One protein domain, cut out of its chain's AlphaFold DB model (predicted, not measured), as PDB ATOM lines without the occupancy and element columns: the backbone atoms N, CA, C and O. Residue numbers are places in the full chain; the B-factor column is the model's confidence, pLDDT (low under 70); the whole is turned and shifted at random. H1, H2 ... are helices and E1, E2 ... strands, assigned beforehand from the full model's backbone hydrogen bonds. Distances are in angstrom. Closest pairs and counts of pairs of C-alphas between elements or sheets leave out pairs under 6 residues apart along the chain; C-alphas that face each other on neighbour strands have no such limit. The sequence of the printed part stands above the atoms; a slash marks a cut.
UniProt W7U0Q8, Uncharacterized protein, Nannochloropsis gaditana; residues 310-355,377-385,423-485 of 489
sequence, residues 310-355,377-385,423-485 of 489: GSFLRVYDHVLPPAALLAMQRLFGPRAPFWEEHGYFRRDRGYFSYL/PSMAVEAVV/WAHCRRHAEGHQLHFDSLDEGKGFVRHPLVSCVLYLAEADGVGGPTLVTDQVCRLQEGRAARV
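What this domain is: This is residues 310 to 355, 377 to 385 and 423 to 485 of the 489 residues of an uncharacterized protein of Nannochloropsis gaditana (UniProt W7U0Q8). There is little regular structure here: long loops wind between a loose group of three short helices, H1, H2 and H3, at one end and a small antiparallel hairpin, E1 and E2, at the other. The printed part has 118 residues, in the order H1 H2 H3 E1 E2; its class is mixed, with only 30 residues in named elements. It is loose, with a radius of gyration of the C-alphas of 16.7 A and spans of 48 by 39 by 34 A.

Where its parts are: Find C-alpha 322 at (41.837, -24.365, 29.327); there H1, residues 322 to 332, begins and runs 15.2 A. Next come H2, residues 337 to 341, 6.0 A, and H3, residues 380 to 385, 8.7 A. E1, residues 475 to 478, runs 9.0 A; E2, residues 481 to 484, runs 9.6 A to C-alpha 484 at (49.766, 15.795, 27.586).

How they stand to each other: H1 and H3 touch, closest at the C-alphas of Ala 327 and Ala 380, 7.2 A. H1 and H2 touch only at the corner, closest at the C-alphas of Phe 332 and Phe 338, 6.7 A. In H1, H2 and H3 every O i to N i+4 pair is within hydrogen-bond range. In the hairpin, look at N 481 and O 478, 3.0 A, within that range.

The domain as a whole: Cuts leave C-alpha gaps of 14.1 A from 355 to 377 and 11.7 A from 385 to 423. Residues 423 to 474 hold no named element. Confidence is low in 22 residues, among them 475 to 485.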
ATOM      1  N   GLY A 310      41.841  -0.155  14.589       58.66
ATOM      2  CA  GLY A 310      42.588  -1.318  14.142       58.66
ATOM      3  C   GLY A 310      44.096  -1.093  13.973       58.66
ATOM      4  O   GLY A 310      44.791  -2.061  13.690       58.66
ATOM      5  N   SER A 311      44.667   0.099  14.157       71.44
ATOM      6  CA  SER A 311      46.133   0.237  14.147       71.44
ATOM      7  C   SER A 311      46.781   0.101  15.525       71.44
ATOM      8  O   SER A 311      47.946  -0.277  15.586       71.44
ATOM      9  N   PHE A 312      46.055   0.370  16.620       81.62
ATOM     10  CA  PHE A 312      46.647   0.471  17.966       81.62
ATOM     11  C   PHE A 312      46.154  -0.581  18.965       81.62
ATOM     12  O   PHE A 312      46.830  -0.833  19.957       81.62
ATOM     13  N   LEU A 313      44.994  -1.203  18.722       89.94
ATOM     14  CA  LEU A 313      44.389  -2.158  19.651       89.94
ATOM     15  C   LEU A 313      43.990  -3.459  18.948       89.94
ATOM     16  O   LEU A 313      43.430  -3.462  17.847       89.94
ATOM     17  N   ARG A 314      44.244  -4.580  19.624       91.31
ATOM     18  CA  ARG A 314      43.678  -5.893  19.310       91.31
ATOM     19  C   ARG A 314      43.105  -6.506  20.578       91.31
ATOM     20  O   ARG A 314      43.719  -6.404  21.637       91.31
ATOM     21  N   VAL A 315      41.944  -7.135  20.449       90.56
ATOM     22  CA  VAL A 315      41.269  -7.859  21.528       90.56
ATOM     23  C   VAL A 315      41.050  -9.283  21.046       90.56
ATOM     24  O   VAL A 315      40.595  -9.487  19.922       90.56
ATOM     25  N   TYR A 316      41.415 -10.247  21.883       91.69
ATOM     26  CA  TYR A 316      41.310 -11.668  21.589       91.69
ATOM     27  C   TYR A 316      40.609 -12.357  22.754       91.69
ATOM     28  O   TYR A 316      41.022 -12.195  23.903       91.69
ATOM     29  N   ASP A 317      39.601 -13.165  22.445       91.25
ATOM     30  CA  ASP A 317      38.957 -14.046  23.414       91.25
ATOM     31  C   ASP A 317      39.603 -15.431  23.383       91.25
ATOM     32  O   ASP A 317      40.136 -15.869  22.362       91.25
ATOM     33  N   HIS A 318      39.555 -16.136  24.515       92.56
ATOM     34  CA  HIS A 318      40.012 -17.528  24.631       92.56
ATOM     35  C   HIS A 318      41.466 -17.771  24.176       92.56
ATOM     36  O   HIS A 318      41.794 -18.837  23.660       92.56
ATOM     37  N   VAL A 319      42.354 -16.795  24.408       95.38
ATOM     38  CA  VAL A 319      43.780 -16.865  24.030       95.38
ATOM     39  C   VAL A 319      44.492 -18.069  24.651       95.38
ATOM     40  O   VAL A 319      45.366 -18.668  24.027       95.38
ATOM     41  N   LEU A 320      44.142 -18.423  25.891       96.44
ATOM     42  CA  LEU A 320      44.781 -19.520  26.608       96.44
ATOM     43  C   LEU A 320      44.008 -20.835  26.455       96.44
ATOM     44  O   LEU A 320      42.798 -20.859  26.692       96.44
ATOM     45  N   PRO A 321      44.703 -21.963  26.204       96.12
ATOM     46  CA  PRO A 321      44.117 -23.284  26.377       96.12
ATOM     47  C   PRO A 321      43.562 -23.462  27.803       96.12
ATOM     48  O   PRO A 321      44.182 -22.970  28.753       96.12
ATOM     49  N   PRO A 322      42.470 -24.228  28.010       95.38
ATOM     50  CA  PRO A 322      41.837 -24.365  29.327       95.38
ATOM     51  C   PRO A 322      42.793 -24.785  30.454       95.38
ATOM     52  O   PRO A 322      42.687 -24.298  31.577       95.38
ATOM     53  N   ALA A 323      43.764 -25.655  30.155       94.81
ATOM     54  CA  ALA A 323      44.770 -26.083  31.124       94.81
ATOM     55  C   ALA A 323      45.718 -24.942  31.543       94.81
ATOM     56  O   ALA A 323      46.022 -24.807  32.729       94.81
ATOM     57  N   ALA A 324      46.151 -24.108  30.591       95.69
ATOM     58  CA  ALA A 324      47.000 -22.952  30.862       95.69
ATOM     59  C   ALA A 324      46.226 -21.872  31.632       95.69
ATOM     60  O   ALA A 324      46.733 -21.353  32.625       95.69
ATOM     61  N   LEU A 325      44.974 -21.602  31.245       95.75
ATOM     62  CA  LEU A 325      44.099 -20.683  31.976       95.75
ATOM     63  C   LEU A 325      43.921 -21.124  33.433       95.75
ATOM     64  O   LEU A 325      44.139 -20.329  34.343       95.75
ATOM     65  N   LEU A 326      43.606 -22.401  33.669       94.94
ATOM     66  CA  LEU A 326      43.442 -22.941  35.018       94.94
ATOM     67  C   LEU A 326      44.735 -22.846  35.843       94.94
ATOM     68  O   LEU A 326      44.685 -22.556  37.039       94.94
ATOM     69  N   ALA A 327      45.895 -23.082  35.224       94.88
ATOM     70  CA  ALA A 327      47.184 -22.915  35.888       94.88
ATOM     71  C   ALA A 327      47.412 -21.455  36.314       94.88
ATOM     72  O   ALA A 327      47.758 -21.203  37.468       94.88
ATOM     73  N   MET A 328      47.137 -20.497  35.425       96.56
ATOM     74  CA  MET A 328      47.263 -19.064  35.711       96.56
ATOM     75  C   MET A 328      46.257 -18.594  36.771       96.56
ATOM     76  O   MET A 328      46.627 -17.856  37.679       96.56
ATOM     77  N   GLN A 329      45.010 -19.070  36.726       94.38
ATOM     78  CA  GLN A 329      43.986 -18.784  37.740       94.38
ATOM     79  C   GLN A 329      44.349 -19.336  39.122       94.38
ATOM     80  O   GLN A 329      44.035 -18.718  40.135       94.38
ATOM     81  N   ARG A 330      45.017 -20.492  39.195       94.38
ATOM     82  CA  ARG A 330      45.532 -21.023  40.468       94.38
ATOM     83  C   ARG A 330      46.702 -20.197  40.989       94.38
ATOM     84  O   ARG A 330      46.770 -19.956  42.190       94.38
ATOM     85  N   LEU A 331      47.589 -19.762  40.093       95.12
ATOM     86  CA  LEU A 331      48.773 -18.977  40.438       95.12
ATOM     87  C   LEU A 331      48.425 -17.549  40.887       95.12
ATOM     88  O   LEU A 331      49.044 -17.040  41.815       95.12
ATOM     89  N   PHE A 332      47.417 -16.930  40.266       93.94
ATOM     90  CA  PHE A 332      47.033 -15.529  40.485       93.94
ATOM     91  C   PHE A 332      45.598 -15.349  40.992       93.94
ATOM     92  O   PHE A 332      45.037 -14.257  40.931       93.94
ATOM     93  N   GLY A 333      44.972 -16.405  41.507       90.81
ATOM     94  CA  GLY A 333      43.653 -16.293  42.126       90.81
ATOM     95  C   GLY A 333      43.698 -15.365  43.350       90.81
ATOM     96  O   GLY A 333      44.749 -15.251  43.976       90.81
ATOM     97  N   PRO A 334      42.586 -14.741  43.776       85.31
ATOM     98  CA  PRO A 334      42.587 -13.774  44.888       85.31
ATOM     99  C   PRO A 334      43.118 -14.303  46.231       85.31
ATOM    100  O   PRO A 334      43.438 -13.527  47.124       85.31
ATOM    101  N   ARG A 335      43.174 -15.631  46.393       86.12
ATOM    102  CA  ARG A 335      43.696 -16.332  47.580       86.12
ATOM    103  C   ARG A 335      45.010 -17.070  47.312       86.12
ATOM    104  O   ARG A 335      45.397 -17.920  48.107       86.12
ATOM    105  N   ALA A 336      45.641 -16.827  46.169       91.38
ATOM    106  CA  ALA A 336      46.901 -17.462  45.839       91.38
ATOM    107  C   ALA A 336      48.009 -16.961  46.785       91.38
ATOM    108  O   ALA A 336      48.048 -15.760  47.072       91.38
ATOM    109  N   PRO A 337      48.934 -17.840  47.217       92.88
ATOM    110  CA  PRO A 337      50.079 -17.453  48.046       92.88
ATOM    111  C   PRO A 337      50.928 -16.333  47.436       92.88
ATOM    112  O   PRO A 337      51.503 -15.536  48.170       92.88
ATOM    113  N   PHE A 338      50.924 -16.214  46.099       92.62
ATOM    114  CA  PHE A 338      51.623 -15.173  45.349       92.62
ATOM    115  C   PHE A 338      51.458 -13.777  45.969       92.62
ATOM    116  O   PHE A 338      52.444 -13.073  46.147       92.62
ATOM    117  N   TRP A 339      50.246 -13.368  46.350       89.69
ATOM    118  CA  TRP A 339      50.026 -12.009  46.858       89.69
ATOM    119  C   TRP A 339      50.674 -11.762  48.221       89.69
ATOM    120  O   TRP A 339      51.225 -10.686  48.459       89.69
ATOM    121  N   GLU A 340      50.608 -12.751  49.111       86.81
ATOM    122  CA  GLU A 340      51.159 -12.669  50.464       86.81
ATOM    123  C   GLU A 340      52.686 -12.783  50.446       86.81
ATOM    124  O   GLU A 340      53.368 -11.926  51.007       86.81
ATOM    125  N   GLU A 341      53.227 -13.765  49.721       91.44
ATOM    126  CA  GLU A 341      54.673 -13.997  49.586       91.44
ATOM    127  C   GLU A 341      55.396 -12.779  48.994       91.44
ATOM    128  O   GLU A 341      56.492 -12.405  49.421       91.44
ATOM    129  N   HIS A 342      54.743 -12.092  48.058       89.44
ATOM    130  CA  HIS A 342      55.275 -10.879  47.451       89.44
ATOM    131  C   HIS A 342      54.906  -9.601  48.208       89.44
ATOM    132  O   HIS A 342      55.380  -8.522  47.862       89.44
ATOM    133  N   GLY A 343      54.095  -9.701  49.264       86.00
ATOM    134  CA  GLY A 343      53.663  -8.565  50.070       86.00
ATOM    135  C   GLY A 343      52.891  -7.509  49.280       86.00
ATOM    136  O   GLY A 343      52.965  -6.343  49.645       86.00
ATOM    137  N   TYR A 344      52.155  -7.896  48.232       81.12
ATOM    138  CA  TYR A 344      51.458  -6.977  47.312       81.12
ATOM    139  C   TYR A 344      50.487  -6.013  48.001       81.12
ATOM    140  O   TYR A 344      50.160  -4.959  47.466       81.12
ATOM    141  N   PHE A 345      49.977  -6.399  49.165       75.19
ATOM    142  CA  PHE A 345      49.016  -5.610  49.925       75.19
ATOM    143  C   PHE A 345      49.664  -4.767  51.033       75.19
ATOM    144  O   PHE A 345      48.972  -4.005  51.711       75.19
ATOM    145  N   ARG A 346      50.979  -4.896  51.243       76.00
ATOM    146  CA  ARG A 346      51.673  -4.094  52.244       76.00
ATOM    147  C   ARG A 346      51.905  -2.687  51.700       76.00
ATOM    148  O   ARG A 346      52.364  -2.527  50.577       76.00
ATOM    149  N   ARG A 347      51.621  -1.668  52.513       70.44
ATOM    150  CA  ARG A 347      51.765  -0.253  52.116       70.44
ATOM    151  C   ARG A 347      53.218   0.165  51.863       70.44
ATOM    152  O   ARG A 347      53.439   1.109  51.120       70.44
ATOM    153  N   ASP A 348      54.174  -0.524  52.484       76.06
ATOM    154  CA  ASP A 348      55.618  -0.293  52.335       76.06
ATOM    155  C   ASP A 348      56.222  -1.010  51.117       76.06
ATOM    156  O   ASP A 348      57.354  -0.740  50.725       76.06
ATOM    157  N   ARG A 349      55.477  -1.934  50.499       76.19
ATOM    158  CA  ARG A 349      55.892  -2.597  49.266       76.19
ATOM    159  C   ARG A 349      55.404  -1.773  48.084       76.19
ATOM    160  O   ARG A 349      54.212  -1.701  47.800       76.19
ATOM    161  N   GLY A 350      56.361  -1.186  47.376       75.38
ATOM    162  CA  GLY A 350      56.116  -0.614  46.063       75.38
ATOM    163  C   GLY A 350      55.731  -1.673  45.029       75.38
ATOM    164  O   GLY A 350      55.706  -2.882  45.276       75.38
ATOM    165  N   TYR A 351      55.455  -1.187  43.830       76.12
ATOM    166  CA  TYR A 351      55.243  -2.025  42.665       76.12
ATOM    167  C   TYR A 351      56.533  -2.764  42.271       76.12
ATOM    168  O   TYR A 351      57.625  -2.197  42.338       76.12
ATOM    169  N   PHE A 352      56.404  -4.014  41.827       85.94
ATOM    170  CA  PHE A 352      57.510  -4.782  41.268       85.94
ATOM    171  C   PHE A 352      57.039  -5.611  40.072       85.94
ATOM    172  O   PHE A 352      55.859  -5.937  39.930       85.94
ATOM    173  N   SER A 353      57.999  -5.987  39.241       90.88
ATOM    174  CA  SER A 353      57.801  -6.757  38.023       90.88
ATOM    175  C   SER A 353      58.945  -7.750  37.830       90.88
ATOM    176  O   SER A 353      59.976  -7.691  38.505       90.88
ATOM    177  N   TYR A 354      58.754  -8.690  36.911       92.75
ATOM    178  CA  TYR A 354      59.770  -9.651  36.505       92.75
ATOM    179  C   TYR A 354      60.149  -9.421  35.056       92.75
ATOM    180  O   TYR A 354      59.288  -9.193  34.207       92.75
ATOM    181  N   LEU A 355      61.436  -9.571  34.766       91.56
ATOM    182  CA  LEU A 355      61.963  -9.536  33.412       91.56
ATOM    183  C   LEU A 355      62.154 -10.963  32.899       91.56
ATOM    184  O   LEU A 355      62.861 -11.767  33.505       91.56
ATOM    185  N   PRO A 377      59.928 -24.035  28.594       84.88
ATOM    186  CA  PRO A 377      59.694 -22.936  29.517       84.88
ATOM    187  C   PRO A 377      59.825 -23.430  30.960       84.88
ATOM    188  O   PRO A 377      59.296 -24.481  31.325       84.88
ATOM    189  N   SER A 378      60.547 -22.670  31.777       87.12
ATOM    190  CA  SER A 378      60.832 -23.027  33.168       87.12
ATOM    191  C   SER A 378      59.635 -22.778  34.095       87.12
ATOM    192  O   SER A 378      59.546 -23.359  35.177       87.12
ATOM    193  N   MET A 379      58.698 -21.921  33.668       91.31
ATOM    194  CA  MET A 379      57.547 -21.469  34.450       91.31
ATOM    195  C   MET A 379      56.285 -21.318  33.591       91.31
ATOM    196  O   MET A 379      56.355 -21.030  32.397       91.31
ATOM    197  N   ALA A 380      55.109 -21.427  34.217       93.56
ATOM    198  CA  ALA A 380      53.821 -21.285  33.531       93.56
ATOM    199  C   ALA A 380      53.642 -19.913  32.854       93.56
ATOM    200  O   ALA A 380      53.152 -19.847  31.731       93.56
ATOM    201  N   VAL A 381      54.081 -18.827  33.505       95.38
ATOM    202  CA  VAL A 381      54.012 -17.473  32.926       95.38
ATOM    203  C   VAL A 381      54.909 -17.353  31.698       95.38
ATOM    204  O   VAL A 381      54.494 -16.793  30.688       95.38
ATOM    205  N   GLU A 382      56.111 -17.931  31.755       94.06
ATOM    206  CA  GLU A 382      57.021 -17.966  30.611       94.06
ATOM    207  C   GLU A 382      56.389 -18.698  29.421       94.06
ATOM    208  O   GLU A 382      56.418 -18.170  28.310       94.06
ATOM    209  N   ALA A 383      55.782 -19.866  29.653       93.62
ATOM    210  CA  ALA A 383      55.064 -20.611  28.620       93.62
ATOM    211  C   ALA A 383      53.931 -19.769  28.011       93.62
ATOM    212  O   ALA A 383      53.826 -19.645  26.797       93.62
ATOM    213  N   VAL A 384      53.127 -19.101  28.847       96.25
ATOM    214  CA  VAL A 384      52.042 -18.226  28.379       96.25
ATOM    215  C   VAL A 384      52.559 -17.081  27.508       96.25
ATOM    216  O   VAL A 384      52.033 -16.842  26.419       96.25
ATOM    217  N   VAL A 385      53.600 -16.379  27.954       95.31
ATOM    218  CA  VAL A 385      54.165 -15.254  27.204       95.31
ATOM    219  C   VAL A 385      54.770 -15.727  25.882       95.31
ATOM    220  O   VAL A 385      54.479 -15.141  24.840       95.31
ATOM    221  N   TRP A 423      53.957  -8.562  35.394       93.50
ATOM    222  CA  TRP A 423      53.489  -8.458  36.761       93.50
ATOM    223  C   TRP A 423      52.017  -8.868  36.782       93.50
ATOM    224  O   TRP A 423      51.393  -9.059  35.735       93.50
ATOM    225  N   ALA A 424      51.452  -9.026  37.973       92.62
ATOM    226  CA  ALA A 424      50.052  -9.386  38.127       92.62
ATOM    227  C   ALA A 424      49.364  -8.407  39.076       92.62
ATOM    228  O   ALA A 424      49.958  -7.930  40.037       92.62
ATOM    229  N   HIS A 425      48.085  -8.138  38.827       87.62
ATOM    230  CA  HIS A 425      47.238  -7.397  39.753       87.62
ATOM    231  C   HIS A 425      45.967  -8.185  40.048       87.62
ATOM    232  O   HIS A 425      45.310  -8.683  39.137       87.62
ATOM    233  N   CYS A 426      45.577  -8.210  41.319       84.44
ATOM    234  CA  CYS A 426      44.247  -8.607  41.757       84.44
ATOM    235  C   CYS A 426      43.571  -7.375  42.366       84.44
ATOM    236  O   CYS A 426      43.718  -7.099  43.556       84.44
ATOM    237  N   ARG A 427      42.879  -6.600  41.525       75.81
ATOM    238  CA  ARG A 427      42.189  -5.373  41.944       75.81
ATOM    239  C   ARG A 427      40.784  -5.683  42.418       75.81
ATOM    240  O   ARG A 427      40.122  -6.577  41.891       75.81
ATOM    241  N   ARG A 428      40.321  -4.926  43.406       67.12
ATOM    242  CA  ARG A 428      38.941  -5.022  43.874       67.12
ATOM    243  C   ARG A 428      38.014  -4.163  43.013       67.12
ATOM    244  O   ARG A 428      38.451  -3.356  42.190       67.12
ATOM    245  N   HIS A 429      36.709  -4.327  43.204       64.25
ATOM    246  CA  HIS A 429      35.723  -3.495  42.522       64.25
ATOM    247  C   HIS A 429      35.966  -2.007  42.800       64.25
ATOM    248  O   HIS A 429      36.232  -1.620  43.933       64.25
ATOM    249  N   ALA A 430      35.847  -1.176  41.762       61.25
ATOM    250  CA  ALA A 430      36.108   0.266  41.793       61.25
ATOM    251  C   ALA A 430      37.565   0.702  42.064       61.25
ATOM    252  O   ALA A 430      37.831   1.905  42.040       61.25
ATOM    253  N   GLU A 431      38.514  -0.225  42.220       70.88
ATOM    254  CA  GLU A 431      39.946   0.082  42.199       70.88
ATOM    255  C   GLU A 431      40.429   0.161  40.744       70.88
ATOM    256  O   GLU A 431      40.856  -0.822  40.139       70.88
ATOM    257  N   GLY A 432      40.311   1.350  40.151       75.75
ATOM    258  CA  GLY A 432      40.849   1.638  38.821       75.75
ATOM    259  C   GLY A 432      42.345   1.957  38.835       75.75
ATOM    260  O   GLY A 432      42.990   2.008  39.882       75.75
ATOM    261  N   HIS A 433      42.892   2.216  37.649       78.25
ATOM    262  CA  HIS A 433      44.178   2.888  37.488       78.25
ATOM    263  C   HIS A 433      43.942   4.277  36.897       78.25
ATOM    264  O   HIS A 433      43.003   4.478  36.124       78.25
ATOM    265  N   GLN A 434      44.793   5.241  37.241       81.38
ATOM    266  CA  GLN A 434      44.816   6.512  36.520       81.38
ATOM    267  C   GLN A 434      45.216   6.266  35.059       81.38
ATOM    268  O   GLN A 434      46.019   5.373  34.779       81.38
ATOM    269  N   LEU A 435      44.679   7.062  34.130       84.00
ATOM    270  CA  LEU A 435      45.146   7.047  32.742       84.00
ATOM    271  C   LEU A 435      46.629   7.415  32.717       84.00
ATOM    272  O   LEU A 435      47.009   8.439  33.286       84.00
ATOM    273  N   HIS A 436      47.441   6.602  32.057       85.69
ATOM    274  CA  HIS A 436      48.885   6.777  31.941       85.69
ATOM    275  C   HIS A 436      49.380   6.137  30.640       85.69
ATOM    276  O   HIS A 436      48.622   5.448  29.958       85.69
ATOM    277  N   PHE A 437      50.633   6.420  30.293       86.44
ATOM    278  CA  PHE A 437      51.358   5.677  29.272       86.44
ATOM    279  C   PHE A 437      52.210   4.633  29.982       86.44
ATOM    280  O   PHE A 437      52.884   4.977  30.949       86.44
ATOM    281  N   ASP A 438      52.212   3.396  29.497       88.62
ATOM    282  CA  ASP A 438      53.133   2.389  30.019       88.62
ATOM    283  C   ASP A 438      54.561   2.819  29.701       88.62
ATOM    284  O   ASP A 438      54.902   3.126  28.549       88.62
ATOM    285  N   SER A 439      55.402   2.889  30.726       84.50
ATOM    286  CA  SER A 439      56.776   3.321  30.558       84.50
ATOM    287  C   SER A 439      57.689   2.813  31.675       84.50
ATOM    288  O   SER A 439      57.234   2.382  32.733       84.50
ATOM    289  N   LEU A 440      58.990   2.833  31.403       78.44
ATOM    290  CA  LEU A 440      60.058   2.428  32.301       78.44
ATOM    291  C   LEU A 440      61.007   3.610  32.527       78.44
ATOM    292  O   LEU A 440      61.293   4.377  31.601       78.44
ATOM    293  N   ASP A 441      61.528   3.696  33.754       72.81
ATOM    294  CA  ASP A 441      62.509   4.693  34.202       72.81
ATOM    295  C   ASP A 441      62.020   6.155  34.139       72.81
ATOM    296  O   ASP A 441      62.814   7.088  33.983       72.81
ATOM    297  N   GLU A 442      60.715   6.381  34.343       71.06
ATOM    298  CA  GLU A 442      60.174   7.732  34.535       71.06
ATOM    299  C   GLU A 442      60.971   8.502  35.596       71.06
ATOM    300  O   GLU A 442      61.273   7.996  36.679       71.06
ATOM    301  N   GLY A 443      61.348   9.739  35.269       68.94
ATOM    302  CA  GLY A 443      62.122  10.599  36.165       68.94
ATOM    303  C   GLY A 443      63.633  10.333  36.202       68.94
ATOM    304  O   GLY A 443      64.346  11.134  36.796       68.94
ATOM    305  N   LYS A 444      64.162   9.297  35.526       73.19
ATOM    306  CA  LYS A 444      65.612   8.989  35.486       73.19
ATOM    307  C   LYS A 444      66.338   9.497  34.229       73.19
ATOM    308  O   LYS A 444      67.346   8.936  33.806       73.19
ATOM    309  N   GLY A 445      65.832  10.565  33.614       71.31
ATOM    310  CA  GLY A 445      66.482  11.266  32.496       71.31
ATOM    311  C   GLY A 445      66.170  10.732  31.091       71.31
ATOM    312  O   GLY A 445      66.278  11.492  30.132       71.31
ATOM    313  N   PHE A 446      65.711   9.486  30.944       72.25
ATOM    314  CA  PHE A 446      65.096   8.994  29.708       72.25
ATOM    315  C   PHE A 446      63.897   8.102  30.037       72.25
ATOM    316  O   PHE A 446      63.931   7.351  31.003       72.25
ATOM    317  N   VAL A 447      62.847   8.177  29.219       74.12
ATOM    318  CA  VAL A 447      61.657   7.325  29.344       74.12
ATOM    319  C   VAL A 447      61.729   6.252  28.267       74.12
ATOM    320  O   VAL A 447      61.953   6.563  27.094       74.12
ATOM    321  N   ARG A 448      61.566   4.984  28.650       80.50
ATOM    322  CA  ARG A 448      61.412   3.873  27.700       80.50
ATOM    323  C   ARG A 448      59.964   3.425  27.683       80.50
ATOM    324  O   ARG A 448      59.314   3.433  28.717       80.50
ATOM    325  N   HIS A 449      59.478   2.997  26.529       85.44
ATOM    326  CA  HIS A 449      58.131   2.454  26.386       85.44
ATOM    327  C   HIS A 449      58.211   1.016  25.870       85.44
ATOM    328  O   HIS A 449      59.123   0.709  25.090       85.44
ATOM    329  N   PRO A 450      57.293   0.129  26.288       90.06
ATOM    330  CA  PRO A 450      57.203  -1.195  25.698       90.06
ATOM    331  C   PRO A 450      56.849  -1.080  24.211       90.06
ATOM    332  O   PRO A 450      56.145  -0.161  23.793       90.06
ATOM    333  N   LEU A 451      57.313  -2.039  23.405       88.81
ATOM    334  CA  LEU A 451      56.872  -2.150  22.008       88.81
ATOM    335  C   LEU A 451      55.368  -2.433  21.945       88.81
ATOM    336  O   LEU A 451      54.656  -1.857  21.132       88.81
ATOM    337  N   VAL A 452      54.901  -3.331  22.811       92.75
ATOM    338  CA  VAL A 452      53.502  -3.728  22.936       92.75
ATOM    339  C   VAL A 452      53.200  -3.923  24.415       92.75
ATOM    340  O   VAL A 452      53.911  -4.667  25.091       92.75
ATOM    341  N   SER A 453      52.130  -3.298  24.892       94.25
ATOM    342  CA  SER A 453      51.528  -3.602  26.191       94.25
ATOM    343  C   SER A 453      50.463  -4.681  26.030       94.25
ATOM    344  O   SER A 453      49.676  -4.651  25.083       94.25
ATOM    345  N   CYS A 454      50.421  -5.639  26.954       95.19
ATOM    346  CA  CYS A 454      49.453  -6.731  26.934       95.19
ATOM    347  C   CYS A 454      48.773  -6.856  28.298       95.19
ATOM    348  O   CYS A 454      49.443  -6.965  29.321       95.19
ATOM    349  N   VAL A 455      47.438  -6.883  28.299       94.00
ATOM    350  CA  VAL A 455      46.630  -7.171  29.487       94.00
ATOM    351  C   VAL A 455      45.934  -8.508  29.269       94.00
ATOM    352  O   VAL A 455      45.113  -8.645  28.364       94.00
ATOM    353  N   LEU A 456      46.261  -9.493  30.104       94.94
ATOM    354  CA  LEU A 456      45.634 -10.810  30.092       94.94
ATOM    355  C   LEU A 456      44.661 -10.933  31.268       94.94
ATOM    356  O   LEU A 456      45.070 -10.975  32.429       94.94
ATOM    357  N   TYR A 457      43.370 -11.029  30.964       91.94
ATOM    358  CA  TYR A 457      42.331 -11.242  31.967       91.94
ATOM    359  C   TYR A 457      42.207 -12.726  32.312       91.94
ATOM    360  O   TYR A 457      41.985 -13.559  31.437       91.94
ATOM    361  N   LEU A 458      42.360 -13.059  33.596       91.94
ATOM    362  CA  LEU A 458      42.341 -14.446  34.076       91.94
ATOM    363  C   LEU A 458      41.025 -14.855  34.733       91.94
ATOM    364  O   LEU A 458      40.751 -16.045  34.836       91.94
ATOM    365  N   ALA A 459      40.224 -13.904  35.199       83.56
ATOM    366  CA  ALA A 459      38.939 -14.172  35.826       83.56
ATOM    367  C   ALA A 459      37.824 -13.591  34.963       83.56
ATOM    368  O   ALA A 459      37.934 -12.458  34.487       83.56
ATOM    369  N   GLU A 460      36.749 -14.357  34.796       69.19
ATOM    370  CA  GLU A 460      35.487 -13.786  34.349       69.19
ATOM    371  C   GLU A 460      35.021 -12.827  35.443       69.19
ATOM    372  O   GLU A 460      34.959 -13.177  36.624       69.19
ATOM    373  N   ALA A 461      34.760 -11.578  35.069       58.06
ATOM    374  CA  ALA A 461      34.069 -10.689  35.973       58.06
ATOM    375  C   ALA A 461      32.643 -11.235  36.090       58.06
ATOM    376  O   ALA A 461      31.885 -11.141  35.125       58.06
ATOM    377  N   ASP A 462      32.251 -11.732  37.263       56.94
ATOM    378  CA  ASP A 462      30.842 -11.942  37.643       56.94
ATOM    379  C   ASP A 462      30.096 -10.579  37.729       56.94
ATOM    380  O   ASP A 462      29.407 -10.267  38.695       56.94
ATOM    381  N   GLY A 463      30.292  -9.697  36.740       52.72
ATOM    382  CA  GLY A 463      29.814  -8.316  36.677       52.72
ATOM    383  C   GLY A 463      30.637  -7.299  37.470       52.72
ATOM    384  O   GLY A 463      30.267  -6.129  37.523       52.72
ATOM    385  N   VAL A 464      31.749  -7.707  38.087       54.75
ATOM    386  CA  VAL A 464      32.473  -6.879  39.059       54.75
ATOM    387  C   VAL A 464      33.888  -6.557  38.554       54.75
ATOM    388  O   VAL A 464      34.860  -7.216  38.903       54.75
ATOM    389  N   GLY A 465      34.013  -5.521  37.721       60.91
ATOM    390  CA  GLY A 465      35.294  -5.033  37.186       60.91
ATOM    391  C   GLY A 465      35.102  -3.875  36.201       60.91
ATOM    392  O   GLY A 465      34.040  -3.756  35.600       60.91
ATOM    393  N   GLY A 466      36.095  -2.990  36.072       70.38
ATOM    394  CA  GLY A 466      36.093  -1.934  35.049       70.38
ATOM    395  C   GLY A 466      36.787  -2.398  33.756       70.38
ATOM    396  O   GLY A 466      37.691  -3.230  33.833       70.38
ATOM    397  N   PRO A 467      36.406  -1.878  32.576       79.19
ATOM    398  CA  PRO A 467      37.075  -2.163  31.315       79.19
ATOM    399  C   PRO A 467      38.469  -1.527  31.297       79.19
ATOM    400  O   PRO A 467      38.717  -0.521  31.967       79.19
ATOM    401  N   THR A 468      39.362  -2.057  30.461       85.12
ATOM    402  CA  THR A 468      40.535  -1.281  30.043       85.12
ATOM    403  C   THR A 468      40.082  -0.209  29.061       85.12
ATOM    404  O   THR A 468      39.488  -0.513  28.027       85.12
ATOM    405  N   LEU A 469      40.366   1.053  29.387       85.44
ATOM    406  CA  LEU A 469      40.174   2.172  28.475       85.44
ATOM    407  C   LEU A 469      41.489   2.453  27.752       85.44
ATOM    408  O   LEU A 469      42.469   2.843  28.381       85.44
ATOM    409  N   VAL A 470      41.482   2.300  26.431       86.38
ATOM    410  CA  VAL A 470      42.588   2.703  25.561       86.38
ATOM    411  C   VAL A 470      42.158   3.940  24.784       86.38
ATOM    412  O   VAL A 470      41.051   3.987  24.247       86.38
ATOM    413  N   THR A 471      43.023   4.947  24.741       83.38
ATOM    414  CA  THR A 471      42.802   6.186  23.987       83.38
ATOM    415  C   THR A 471      43.861   6.323  22.906       83.38
ATOM    416  O   THR A 471      44.998   5.916  23.116       83.38
ATOM    417  N   ASP A 472      43.530   6.983  21.803       81.44
ATOM    418  CA  ASP A 472      44.477   7.382  20.754       81.44
ATOM    419  C   ASP A 472      45.262   8.661  21.113       81.44
ATOM    420  O   ASP A 472      45.903   9.273  20.255       81.44
ATOM    421  N   GLN A 473      45.218   9.083  22.384       80.19
ATOM    422  CA  GLN A 473      45.975  10.228  22.864       80.19
ATOM    423  C   GLN A 473      47.471   9.984  22.656       80.19
ATOM    424  O   GLN A 473      48.049   9.034  23.176       80.19
ATOM    425  N   VAL A 474      48.109  10.898  21.933       73.75
ATOM    426  CA  VAL A 474      49.553  10.873  21.705       73.75
ATOM    427  C   VAL A 474      50.267  11.737  22.739       73.75
ATOM    428  O   VAL A 474      49.883  12.882  22.994       73.75
ATOM    429  N   CYS A 475      51.333  11.206  23.331       63.91
ATOM    430  CA  CYS A 475      52.268  12.016  24.102       63.91
ATOM    431  C   CYS A 475      53.107  12.837  23.115       63.91
ATOM    432  O   CYS A 475      53.854  12.263  22.320       63.91
ATOM    433  N   ARG A 476      52.990  14.172  23.121       59.97
ATOM    434  CA  ARG A 476      53.962  15.011  22.409       59.97
ATOM    435  C   ARG A 476      55.070  15.352  23.396       59.97
ATOM    436  O   ARG A 476      54.845  16.071  24.365       59.97
ATOM    437  N   LEU A 477      56.267  14.834  23.142       54.03
ATOM    438  CA  LEU A 477      57.473  15.290  23.824       54.03
ATOM    439  C   LEU A 477      57.735  16.737  23.383       54.03
ATOM    440  O   LEU A 477      58.200  16.971  22.270       54.03
ATOM    441  N   GLN A 478      57.406  17.709  24.233       45.12
ATOM    442  CA  GLN A 478      57.924  19.068  24.097       45.12
ATOM    443  C   GLN A 478      59.186  19.155  24.955       45.12
ATOM    444  O   GLN A 478      59.132  18.944  26.162       45.12
ATOM    445  N   GLU A 479      60.331  19.419  24.319       46.91
ATOM    446  CA  GLU A 479      61.580  19.800  25.003       46.91
ATOM    447  C   GLU A 479      61.999  18.858  26.155       46.91
ATOM    448  O   GLU A 479      62.396  19.293  27.233       46.91
ATOM    449  N   GLY A 480      61.890  17.539  25.955       47.03
ATOM    450  CA  GLY A 480      62.328  16.551  26.951       47.03
ATOM    451  C   GLY A 480      61.414  16.405  28.175       47.03
ATOM    452  O   GLY A 480      61.755  15.666  29.097       47.03
ATOM    453  N   ARG A 481      60.237  17.047  28.189       44.88
ATOM    454  CA  ARG A 481      59.167  16.787  29.162       44.88
ATOM    455  C   ARG A 481      57.941  16.226  28.441       44.88
ATOM    456  O   ARG A 481      57.483  16.760  27.432       44.88
ATOM    457  N   ALA A 482      57.409  15.120  28.953       46.56
ATOM    458  CA  ALA A 482      56.162  14.543  28.468       46.56
ATOM    459  C   ALA A 482      55.002  15.489  28.821       46.56
ATOM    460  O   ALA A 482      54.555  15.531  29.965       46.56
ATOM    461  N   ALA A 483      54.531  16.282  27.857       47.47
ATOM    462  CA  ALA A 483      53.341  17.106  28.022       47.47
ATOM    463  C   ALA A 483      52.142  16.391  27.387       47.47
ATOM    464  O   ALA A 483      52.182  15.968  26.227       47.47
ATOM    465  N   ARG A 484      51.043  16.257  28.142       46.09
ATOM    466  CA  ARG A 484      49.766  15.795  27.586       46.09
ATOM    467  C   ARG A 484      49.269  16.833  26.589       46.09
ATOM    468  O   ARG A 484      48.884  17.928  26.982       46.09
ATOM    469  N   VAL A 485      49.221  16.460  25.317       42.22
ATOM    470  CA  VAL A 485      48.519  17.243  24.303       42.22
ATOM    471  C   VAL A 485      47.149  16.614  24.127       42.22
ATOM    472  O   VAL A 485      47.008  15.499  23.630       42.22
TER     473      VAL A 485